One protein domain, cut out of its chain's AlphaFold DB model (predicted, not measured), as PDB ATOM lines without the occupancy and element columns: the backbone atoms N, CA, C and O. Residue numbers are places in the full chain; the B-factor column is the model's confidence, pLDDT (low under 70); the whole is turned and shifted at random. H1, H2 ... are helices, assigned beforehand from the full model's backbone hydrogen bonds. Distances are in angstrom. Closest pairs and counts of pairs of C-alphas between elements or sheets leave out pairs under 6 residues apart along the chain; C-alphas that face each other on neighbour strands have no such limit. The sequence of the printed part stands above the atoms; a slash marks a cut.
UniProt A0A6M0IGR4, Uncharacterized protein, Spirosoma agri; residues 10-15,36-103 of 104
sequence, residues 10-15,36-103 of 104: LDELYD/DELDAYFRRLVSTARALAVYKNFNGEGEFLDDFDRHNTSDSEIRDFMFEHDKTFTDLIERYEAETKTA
ATOM      1  N   LEU A  10     -23.347  36.505 -26.292       90.69
ATOM      2  CA  LEU A  10     -24.704  36.395 -26.843       90.69
ATOM      3  C   LEU A  10     -25.718  36.086 -25.746       90.69
ATOM      4  O   LEU A  10     -26.715  36.792 -25.650       90.69
ATOM      5  N   ASP A  11     -25.426  35.105 -24.891       88.62
ATOM      6  CA  ASP A  11     -26.285  34.733 -23.763       88.62
ATOM      7  C   ASP A  11     -26.460  35.925 -22.803       88.62
ATOM      8  O   ASP A  11     -27.576  36.266 -22.427       88.62
ATOM      9  N   GLU A  12     -25.363  36.624 -22.469       89.31
ATOM     10  CA  GLU A  12     -25.392  37.839 -21.640       89.31
ATOM     11  C   GLU A  12     -26.295  38.933 -22.241       89.31
ATOM     12  O   GLU A  12     -26.992  39.624 -21.495       89.31
ATOM     13  N   LEU A  13     -26.274  39.107 -23.569       90.19
ATOM     14  CA  LEU A  13     -27.123  40.074 -24.265       90.19
ATOM     15  C   LEU A  13     -28.584  39.623 -24.296       90.19
ATOM     16  O   LEU A  13     -29.461  40.424 -23.983       90.19
ATOM     17  N   TYR A  14     -28.841  38.357 -24.625       89.75
ATOM     18  CA  TYR A  14     -30.181  37.776 -24.644       89.75
ATOM     19  C   TYR A  14     -30.857  37.925 -23.279       89.75
ATOM     20  O   TYR A  14     -31.940  38.504 -23.192       89.75
ATOM     21  N   ASP A  15     -30.167  37.514 -22.210       86.50
ATOM     22  CA  ASP A  15     -30.636  37.643 -20.830       86.50
ATOM     23  C   ASP A  15     -30.982  39.097 -20.490       86.50
ATOM     24  O   ASP A  15     -32.015  39.369 -19.877       86.50
ATOM     25  N   ASP A  36     -15.972  48.960 -12.170       79.00
ATOM     26  CA  ASP A  36     -15.161  48.525 -13.315       79.00
ATOM     27  C   ASP A  36     -15.699  47.227 -13.950       79.00
ATOM     28  O   ASP A  36     -15.722  47.088 -15.173       79.00
ATOM     29  N   GLU A  37     -16.160  46.272 -13.133       80.06
ATOM     30  CA  GLU A  37     -16.793  45.032 -13.612       80.06
ATOM     31  C   GLU A  37     -18.133  45.295 -14.315       80.06
ATOM     32  O   GLU A  37     -18.400  44.696 -15.359       80.06
ATOM     33  N   LEU A  38     -18.954  46.199 -13.768       77.50
ATOM     34  CA  LEU A  38     -20.194  46.677 -14.385       77.50
ATOM     35  C   LEU A  38     -19.899  47.321 -15.740       77.50
ATOM     36  O   LEU A  38     -20.486  46.927 -16.745       77.50
ATOM     37  N   ASP A  39     -18.962  48.262 -15.791       81.38
ATOM     38  CA  ASP A  39     -18.592  48.973 -17.013       81.38
ATOM     39  C   ASP A  39     -18.029  48.002 -18.058       81.38
ATOM     40  O   ASP A  39     -18.379  48.068 -19.237       81.38
ATOM     41  N   ALA A  40     -17.200  47.040 -17.639       84.31
ATOM     42  CA  ALA A  40     -16.700  45.987 -18.516       84.31
ATOM     43  C   ALA A  40     -17.829  45.090 -19.044       84.31
ATOM     44  O   ALA A  40     -17.811  44.721 -20.219       84.31
ATOM     45  N   TYR A  41     -18.808  44.742 -18.206       84.38
ATOM     46  CA  TYR A  41     -19.998  43.997 -18.618       84.38
ATOM     47  C   TYR A  41     -20.817  44.785 -19.649       84.38
ATOM     48  O   TYR A  41     -21.100  44.264 -20.726       84.38
ATOM     49  N   PHE A  42     -21.101  46.066 -19.402       84.25
ATOM     50  CA  PHE A  42     -21.839  46.900 -20.353       84.25
ATOM     51  C   PHE A  42     -21.097  47.100 -21.671       84.25
ATOM     52  O   PHE A  42     -21.708  46.995 -22.733       84.25
ATOM     53  N   ARG A  43     -19.775  47.291 -21.642       87.00
ATOM     54  CA  ARG A  43     -18.964  47.351 -22.867       87.00
ATOM     55  C   ARG A  43     -19.061  46.068 -23.686       87.00
ATOM     56  O   ARG A  43     -19.117  46.147 -24.913       87.00
ATOM     57  N   ARG A  44     -19.103  44.895 -23.037       89.00
ATOM     58  CA  ARG A  44     -19.330  43.622 -23.742       89.00
ATOM     59  C   ARG A  44     -20.708  43.594 -24.392       89.00
ATOM     60  O   ARG A  44     -20.776  43.305 -25.579       89.00
ATOM     61  N   LEU A  45     -21.765  43.962 -23.666       89.69
ATOM     62  CA  LEU A  45     -23.127  44.009 -24.210       89.69
ATOM     63  C   LEU A  45     -23.226  44.897 -25.458       89.69
ATOM     64  O   LEU A  45     -23.713  44.447 -26.494       89.69
ATOM     65  N   VAL A  46     -22.704  46.125 -25.383       90.44
ATOM     66  CA  VAL A  46     -22.706  47.073 -26.508       90.44
ATOM     67  C   VAL A  46     -21.893  46.528 -27.682       90.44
ATOM     68  O   VAL A  46     -22.332  46.600 -28.828       90.44
ATOM     69  N   SER A  47     -20.728  45.928 -27.415       91.06
ATOM     70  CA  SER A  47     -19.907  45.309 -28.459       91.06
ATOM     71  C   SER A  47     -20.624  44.143 -29.149       91.06
ATOM     72  O   SER A  47     -20.521  44.012 -30.369       91.06
ATOM     73  N   THR A  48     -21.348  43.306 -28.401       93.00
ATOM     74  CA  THR A  48     -22.151  42.201 -28.947       93.00
ATOM     75  C   THR A  48     -23.301  42.728 -29.797       93.00
ATOM     76  O   THR A  48     -23.465  42.297 -30.936       93.00
ATOM     77  N   ALA A  49     -24.064  43.698 -29.283       92.12
ATOM     78  CA  ALA A  49     -25.177  44.307 -30.006       92.12
ATOM     79  C   ALA A  49     -24.696  44.941 -31.321       92.12
ATOM     80  O   ALA A  49     -25.269  44.702 -32.384       92.12
ATOM     81  N   ARG A  50     -23.558  45.644 -31.290       91.88
ATOM     82  CA  ARG A  50     -22.941  46.187 -32.503       91.88
ATOM     83  C   ARG A  50     -22.533  45.097 -33.492       91.88
ATOM     84  O   ARG A  50     -22.739  45.257 -34.691       91.88
ATOM     85  N   ALA A  51     -21.959  43.991 -33.020       91.00
ATOM     86  CA  ALA A  51     -21.587  42.872 -33.885       91.00
ATOM     87  C   ALA A  51     -22.814  42.250 -34.578       91.00
ATOM     88  O   ALA A  51     -22.751  41.960 -35.773       91.00
ATOM     89  N   LEU A  52     -23.945  42.130 -33.875       90.81
ATOM     90  CA  LEU A  52     -25.218  41.697 -34.463       90.81
ATOM     91  C   LEU A  52     -25.763  42.706 -35.482       90.81
ATOM     92  O   LEU A  52     -26.239  42.306 -36.542       90.81
ATOM     93  N   ALA A  53     -25.648  44.010 -35.212       89.56
ATOM     94  CA  ALA A  53     -26.036  45.048 -36.167       89.56
ATOM     95  C   ALA A  53     -25.176  45.008 -37.445       89.56
ATOM     96  O   ALA A  53     -25.694  45.137 -38.554       89.56
ATOM     97  N   VAL A  54     -23.870  44.752 -37.311       88.06
ATOM     98  CA  VAL A  54     -22.962  44.529 -38.447       88.06
ATOM     99  C   VAL A  54     -23.348  43.269 -39.224       88.06
ATOM    100  O   VAL A  54     -23.420  43.311 -40.451       88.06
ATOM    101  N   TYR A  55     -23.630  42.164 -38.530       85.19
ATOM    102  CA  TYR A  55     -24.113  40.925 -39.147       85.19
ATOM    103  C   TYR A  55     -25.406  41.160 -39.947       85.19
ATOM    104  O   TYR A  55     -25.500  40.757 -41.104       85.19
ATOM    105  N   LYS A  56     -26.357  41.914 -39.386       79.19
ATOM    106  CA  LYS A  56     -27.584  42.326 -40.075       79.19
ATOM    107  C   LYS A  56     -27.310  43.182 -41.320       79.19
ATOM    108  O   LYS A  56     -27.918  42.955 -42.364       79.19
ATOM    109  N   ASN A  57     -26.372  44.126 -41.240       81.88
ATOM    110  CA  ASN A  57     -25.988  44.975 -42.372       81.88
ATOM    111  C   ASN A  57     -25.427  44.150 -43.548       81.88
ATOM    112  O   ASN A  57     -25.806  44.374 -44.697       81.88
ATOM    113  N   PHE A  58     -24.603  43.131 -43.278       71.12
ATOM    114  CA  PHE A  58     -24.117  42.219 -44.324       71.12
ATOM    115  C   PHE A  58     -25.240  41.462 -45.052       71.12
ATOM    116  O   PHE A  58     -25.055  41.076 -46.205       71.12
ATOM    117  N   ASN A  59     -26.409  41.316 -44.422       69.75
ATOM    118  CA  ASN A  59     -27.600  40.687 -44.996       69.75
ATOM    119  C   ASN A  59     -28.539  41.674 -45.727       69.75
ATOM    120  O   ASN A  59     -29.630  41.284 -46.137       69.75
ATOM    121  N   GLY A  60     -28.116  42.930 -45.943       69.00
ATOM    122  CA  GLY A  60     -28.814  43.903 -46.797       69.00
ATOM    123  C   GLY A  60     -29.635  44.969 -46.065       69.00
ATOM    124  O   GLY A  60     -30.315  45.756 -46.717       69.00
ATOM    125  N   GLU A  61     -29.558  45.035 -44.735       67.12
ATOM    126  CA  GLU A  61     -30.299  45.998 -43.908       67.12
ATOM    127  C   GLU A  61     -29.351  47.006 -43.226       67.12
ATOM    128  O   GLU A  61     -29.189  47.012 -42.004       67.12
ATOM    129  N   GLY A  62     -28.693  47.854 -44.024       70.75
ATOM    130  CA  GLY A  62     -27.674  48.791 -43.526       70.75
ATOM    131  C   GLY A  62     -28.180  49.930 -42.647       70.75
ATOM    132  O   GLY A  62     -27.444  50.389 -41.775       70.75
ATOM    133  N   GLU A  63     -29.454  50.307 -42.777       82.81
ATOM    134  CA  GLU A  63     -30.063  51.377 -41.975       82.81
ATOM    135  C   GLU A  63     -30.013  51.089 -40.467       82.81
ATOM    136  O   GLU A  63     -29.928  52.018 -39.668       82.81
ATOM    137  N   PHE A  64     -30.008  49.813 -40.063       85.31
ATOM    138  CA  PHE A  64     -29.990  49.433 -38.649       85.31
ATOM    139  C   PHE A  64     -28.634  49.678 -37.976       85.31
ATOM    140  O   PHE A  64     -28.592  50.096 -36.822       85.31
ATOM    141  N   LEU A  65     -27.523  49.447 -38.683       89.06
ATOM    142  CA  LEU A  65     -26.191  49.738 -38.142       89.06
ATOM    143  C   LEU A  65     -25.970  51.249 -38.020       89.06
ATOM    144  O   LEU A  65     -25.443  51.707 -37.011       89.06
ATOM    145  N   ASP A  66     -26.422  52.016 -39.014       89.44
ATOM    146  CA  ASP A  66     -26.345  53.477 -38.983       89.44
ATOM    147  C   ASP A  66     -27.212  54.073 -37.863       89.44
ATOM    148  O   ASP A  66     -26.875  55.110 -37.294       89.44
ATOM    149  N   ASP A  67     -28.351  53.453 -37.545       88.69
ATOM    150  CA  ASP A  67     -29.195  53.860 -36.419       88.69
ATOM    151  C   ASP A  67     -28.577  53.488 -35.065       88.69
ATOM    152  O   ASP A  67     -28.552  54.312 -34.151       88.69
ATOM    153  N   PHE A  68     -27.966  52.304 -34.966       90.75
ATOM    154  CA  PHE A  68     -27.207  51.895 -33.785       90.75
ATOM    155  C   PHE A  68     -26.043  52.854 -33.495       90.75
ATOM    156  O   PHE A  68     -25.912  53.358 -32.380       90.75
ATOM    157  N   ASP A  69     -25.203  53.145 -34.495       90.50
ATOM    158  CA  ASP A  69     -24.029  54.009 -34.322       90.50
ATOM    159  C   ASP A  69     -24.438  55.472 -34.012       90.50
ATOM    160  O   ASP A  69     -23.698  56.172 -33.320       90.50
ATOM    161  N   ARG A  70     -25.638  55.923 -34.429       90.06
ATOM    162  CA  ARG A  70     -26.209  57.232 -34.043       90.06
ATOM    163  C   ARG A  70     -26.605  57.323 -32.567       90.06
ATOM    164  O   ARG A  70     -26.495  58.407 -32.004       90.06
ATOM    165  N   HIS A  71     -27.040  56.220 -31.958       87.56
ATOM    166  CA  HIS A  71     -27.429  56.156 -30.540       87.56
ATOM    167  C   HIS A  71     -26.279  55.710 -29.621       87.56
ATOM    168  O   HIS A  71     -26.384  55.791 -28.398       87.56
ATOM    169  N   ASN A  72     -25.146  55.281 -30.186       84.94
ATOM    170  CA  ASN A  72     -23.943  54.888 -29.445       84.94
ATOM    171  C   ASN A  72     -23.086  56.095 -29.005       84.94
ATOM    172  O   ASN A  72     -21.856  56.084 -29.081       84.94
ATOM    173  N   THR A  73     -23.750  57.168 -28.582       78.81
ATOM    174  CA  THR A  73     -23.152  58.422 -28.105       78.81
ATOM    175  C   THR A  73     -23.008  58.457 -26.588       78.81
ATOM    176  O   THR A  73     -22.126  59.146 -26.070       78.81
ATOM    177  N   SER A  74     -23.839  57.698 -25.869       84.00
ATOM    178  CA  SER A  74     -23.772  57.536 -24.418       84.00
ATOM    179  C   SER A  74     -24.301  56.171 -23.968       84.00
ATOM    180  O   SER A  74     -25.135  55.560 -24.638       84.00
ATOM    181  N   ASP A  75     -23.860  55.714 -22.791       76.75
ATOM    182  CA  ASP A  75     -24.287  54.440 -22.194       76.75
ATOM    183  C   ASP A  75     -25.806  54.359 -21.970       76.75
ATOM    184  O   ASP A  75     -26.387  53.277 -22.038       76.75
ATOM    185  N   SER A  76     -26.463  55.485 -21.679       80.38
ATOM    186  CA  SER A  76     -27.920  55.536 -21.522       80.38
ATOM    187  C   SER A  76     -28.642  55.413 -22.858       80.38
ATOM    188  O   SER A  76     -29.560  54.606 -22.964       80.38
ATOM    189  N   GLU A  77     -28.208  56.160 -23.876       86.25
ATOM    190  CA  GLU A  77     -28.862  56.163 -25.190       86.25
ATOM    191  C   GLU A  77     -28.732  54.806 -25.874       86.25
ATOM    192  O   GLU A  77     -29.717  54.277 -26.383       86.25
ATOM    193  N   ILE A  78     -27.550  54.184 -25.811       85.50
ATOM    194  CA  ILE A  78     -27.350  52.874 -26.433       85.50
ATOM    195  C   ILE A  78     -28.127  51.769 -25.718       85.50
ATOM    196  O   ILE A  78     -28.594  50.824 -26.350       85.50
ATOM    197  N   ARG A  79     -28.311  51.891 -24.399       83.38
ATOM    198  CA  ARG A  79     -29.168  50.977 -23.642       83.38
ATOM    199  C   ARG A  79     -30.624  51.139 -24.034       83.38
ATOM    200  O   ARG A  79     -31.264  50.131 -24.306       83.38
ATOM    201  N   ASP A  80     -31.137  52.366 -24.042       85.81
ATOM    202  CA  ASP A  80     -32.522  52.618 -24.437       85.81
ATOM    203  C   ASP A  80     -32.763  52.114 -25.866       85.81
ATOM    204  O   ASP A  80     -33.702  51.351 -26.064       85.81
ATOM    205  N   PHE A  81     -31.841  52.366 -26.804       90.19
ATOM    206  CA  PHE A  81     -31.882  51.790 -28.150       90.19
ATOM    207  C   PHE A  81     -31.938  50.254 -28.131       90.19
ATOM    208  O   PHE A  81     -32.803  49.644 -28.754       90.19
ATOM    209  N   MET A  82     -31.037  49.598 -27.391       89.25
ATOM    210  CA  MET A  82     -31.030  48.136 -27.281       89.25
ATOM    211  C   MET A  82     -32.360  47.577 -26.758       89.25
ATOM    212  O   MET A  82     -32.801  46.536 -27.237       89.25
ATOM    213  N   PHE A  83     -32.998  48.258 -25.802       86.62
ATOM    214  CA  PHE A  83     -34.289  47.847 -25.247       86.62
ATOM    215  C   PHE A  83     -35.471  48.166 -26.166       86.62
ATOM    216  O   PHE A  83     -36.380  47.354 -26.281       86.62
ATOM    217  N   GLU A  84     -35.482  49.323 -26.826       89.88
ATOM    218  CA  GLU A  84     -36.513  49.680 -27.810       89.88
ATOM    219  C   GLU A  84     -36.506  48.724 -29.009       89.88
ATOM    220  O   GLU A  84     -37.551  48.444 -29.600       89.88
ATOM    221  N   HIS A  85     -35.331  48.177 -29.327       91.00
ATOM    222  CA  HIS A  85     -35.113  47.204 -30.389       91.00
ATOM    223  C   HIS A  85     -34.910  45.768 -29.871       91.00
ATOM    224  O   HIS A  85     -34.343  44.936 -30.586       91.00
ATOM    225  N   ASP A  86     -35.400  45.446 -28.670       89.94
ATOM    226  CA  ASP A  86     -35.210  44.148 -28.007       89.94
ATOM    227  C   ASP A  86     -35.573  42.950 -28.892       89.94
ATOM    228  O   ASP A  86     -34.776  42.024 -29.052       89.94
ATOM    229  N   LYS A  87     -36.733  42.992 -29.550       89.44
ATOM    230  CA  LYS A  87     -37.195  41.956 -30.481       89.44
ATOM    231  C   LYS A  87     -36.269  41.806 -31.678       89.44
ATOM    232  O   LYS A  87     -35.975  40.693 -32.085       89.44
ATOM    233  N   THR A  88     -35.773  42.922 -32.217       90.44
ATOM    234  CA  THR A  88     -34.844  42.883 -33.356       90.44
ATOM    235  C   THR A  88     -33.541  42.207 -32.949       90.44
ATOM    236  O   THR A  88     -33.043  41.358 -33.679       90.44
ATOM    237  N   PHE A  89     -32.995  42.541 -31.779       92.19
ATOM    238  CA  PHE A  89     -31.787  41.887 -31.284       92.19
ATOM    239  C   PHE A  89     -32.010  40.416 -30.934       92.19
ATOM    240  O   PHE A  89     -31.165  39.593 -31.269       92.19
ATOM    241  N   THR A  90     -33.148  40.079 -30.331       91.06
ATOM    242  CA  THR A  90     -33.530  38.696 -30.009       91.06
ATOM    243  C   THR A  90     -33.589  37.846 -31.282       91.06
ATOM    244  O   THR A  90     -32.902  36.831 -31.369       91.06
ATOM    245  N   ASP A  91     -34.289  38.320 -32.318       90.62
ATOM    246  CA  ASP A  91     -34.374  37.645 -33.618       90.62
ATOM    247  C   ASP A  91     -32.991  37.484 -34.277       90.62
ATOM    248  O   ASP A  91     -32.704  36.466 -34.910       90.62
ATOM    249  N   LEU A  92     -32.116  38.489 -34.154       90.12
ATOM    250  CA  LEU A  92     -30.754  38.422 -34.691       90.12
ATOM    251  C   LEU A  92     -29.887  37.397 -33.959       90.12
ATOM    252  O   LEU A  92     -29.104  36.716 -34.618       90.12
ATOM    253  N   ILE A  93     -30.022  37.281 -32.635       92.06
ATOM    254  CA  ILE A  93     -29.324  36.265 -31.836       92.06
ATOM    255  C   ILE A  93     -29.756  34.874 -32.303       92.06
ATOM    256  O   ILE A  93     -28.902  34.072 -32.669       92.06
ATOM    257  N   GLU A  94     -31.064  34.618 -32.381       90.38
ATOM    258  CA  GLU A  94     -31.601  33.316 -32.795       90.38
ATOM    259  C   GLU A  94     -31.143  32.919 -34.208       90.38
ATOM    260  O   GLU A  94     -30.734  31.778 -34.438       90.38
ATOM    261  N   ARG A  95     -31.155  33.864 -35.161       88.94
ATOM    262  CA  ARG A  95     -30.663  33.632 -36.531       88.94
ATOM    263  C   ARG A  95     -29.165  33.358 -36.569       88.94
ATOM    264  O   ARG A  95     -28.743  32.387 -37.194       88.94
ATOM    265  N   TYR A  96     -28.374  34.183 -35.882       88.94
ATOM    266  CA  TYR A  96     -26.927  34.008 -35.807       88.94
ATOM    267  C   TYR A  96     -26.569  32.638 -35.212       88.94
ATOM    268  O   TYR A  96     -25.723  31.921 -35.749       88.94
ATOM    269  N   GLU A  97     -27.239  32.231 -34.134       88.00
ATOM    270  CA  GLU A  97     -27.057  30.908 -33.540       88.00
ATOM    271  C   GLU A  97     -27.455  29.774 -34.489       88.00
ATOM    272  O   GLU A  97     -26.732  28.785 -34.588       88.00
ATOM    273  N   ALA A  98     -28.587  29.891 -35.188       87.25
ATOM    274  CA  ALA A  98     -29.031  28.869 -36.131       87.25
ATOM    275  C   ALA A  98     -28.024  28.667 -37.276       87.25
ATOM    276  O   ALA A  98     -27.681  27.531 -37.593       87.25
ATOM    277  N   GLU A  99     -27.513  29.756 -37.853       84.12
ATOM    278  CA  GLU A  99     -26.575  29.710 -38.981       84.12
ATOM    279  C   GLU A  99     -25.186  29.204 -38.574       84.12
ATOM    280  O   GLU A  99     -24.573  28.413 -39.296       84.12
ATOM    281  N   THR A 100     -24.696  29.609 -37.400       79.38
ATOM    282  CA  THR A 100     -23.400  29.149 -36.883       79.38
ATOM    283  C   THR A 100     -23.429  27.698 -36.410       79.38
ATOM    284  O   THR A 100     -22.463  26.980 -36.645       79.38
ATOM    285  N   LYS A 101     -24.541  27.217 -35.834       69.88
ATOM    286  CA  LYS A 101     -24.712  25.802 -35.439       69.88
ATOM    287  C   LYS A 101     -24.829  24.851 -36.634       69.88
ATOM    288  O   LYS A 101     -24.554  23.668 -36.484       69.88
ATOM    289  N   THR A 102     -25.231  25.339 -37.810       58.12
ATOM    290  CA  THR A 102     -25.242  24.551 -39.060       58.12
ATOM    291  C   THR A 102     -23.905  24.529 -39.809       58.12
ATOM    292  O   THR A 102     -23.799  23.843 -40.824       58.12
ATOM    293  N   ALA A 103     -22.912  25.298 -39.353       55.12
ATOM    294  CA  ALA A 103     -21.605  25.421 -40.000       55.12
ATOM    295  C   ALA A 103     -20.506  24.529 -39.376       55.12
ATOM    296  O   ALA A 103     -19.391  24.516 -39.904       55.12
TER     297      ALA A 103
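Overview. This is residues 10 to 15 and 36 to 103 of the 104 residues of an uncharacterized protein of Spirosoma agri (UniProt A0A6M0IGR4). One long helix, H2, is the spine: H3 folds back along its last part, H4 and H5 make a V over one side of it, and short H1 packs between H2 and H5. Residues 98 to 103, with the end of H5, stick out. The printed part has 74 residues with five named helices, H1 to H5 in chain order, and no named strand: the class is all helix. It is compact, with a radius of gyration of the C-alphas of 12.3 A and spans of 36 by 27 by 17 A.

Arrangement. Begin at the hub, H2, residues 36 to 58, which touches three helices. With residues 50 to 57 alone it touches H3, residues 63 to 71, its hairpin partner, at a shallow tilt of 24 degrees, opposite ways; the closest C-alphas, of Ala 53 and Leu 65, are 5.1 A apart. H5, residues 86 to 101, touches H2 about perpendicular at 73 degrees, closest at the C-alphas of Leu 52 and Leu 92, 6.4 A. H1, residues 10 to 15, touches H2 at C-alphas 13 and 45, 5.6 A, and H5 at C-alphas 14 and 90, 6.4 A. H4, residues 75 to 84, forms a hairpin with H3, closest at C-alphas 71 and 78, 5.3 A, and is close to H2 but not clearly touching. H1 and H3 are apart. In H1 to H5 every O i to N i+4 pair is within hydrogen-bond range.

Along the chain. Find C-alpha 36 at (-15.161, 48.525, -13.315); from there H2 runs 32.9 A to C-alpha 58. H1 measures 8.5 A, H3 12.7 A and H4 14.3 A. H5 runs 22.4 A to C-alpha 101 at (-24.712, 25.802, -35.439).

Size, cuts and confidence. The farthest C-alphas, of Asp 36 and Thr 102, are 36.6 A apart. Residues 16 to 35 are not printed; C-alphas 15 and 36 are 20.4 A apart across this cut. The links H2 to H3, H3 to H4 and H4 to H5 are tight. pLDDT is under 70 at residues 59 to 61 and 101 to 103.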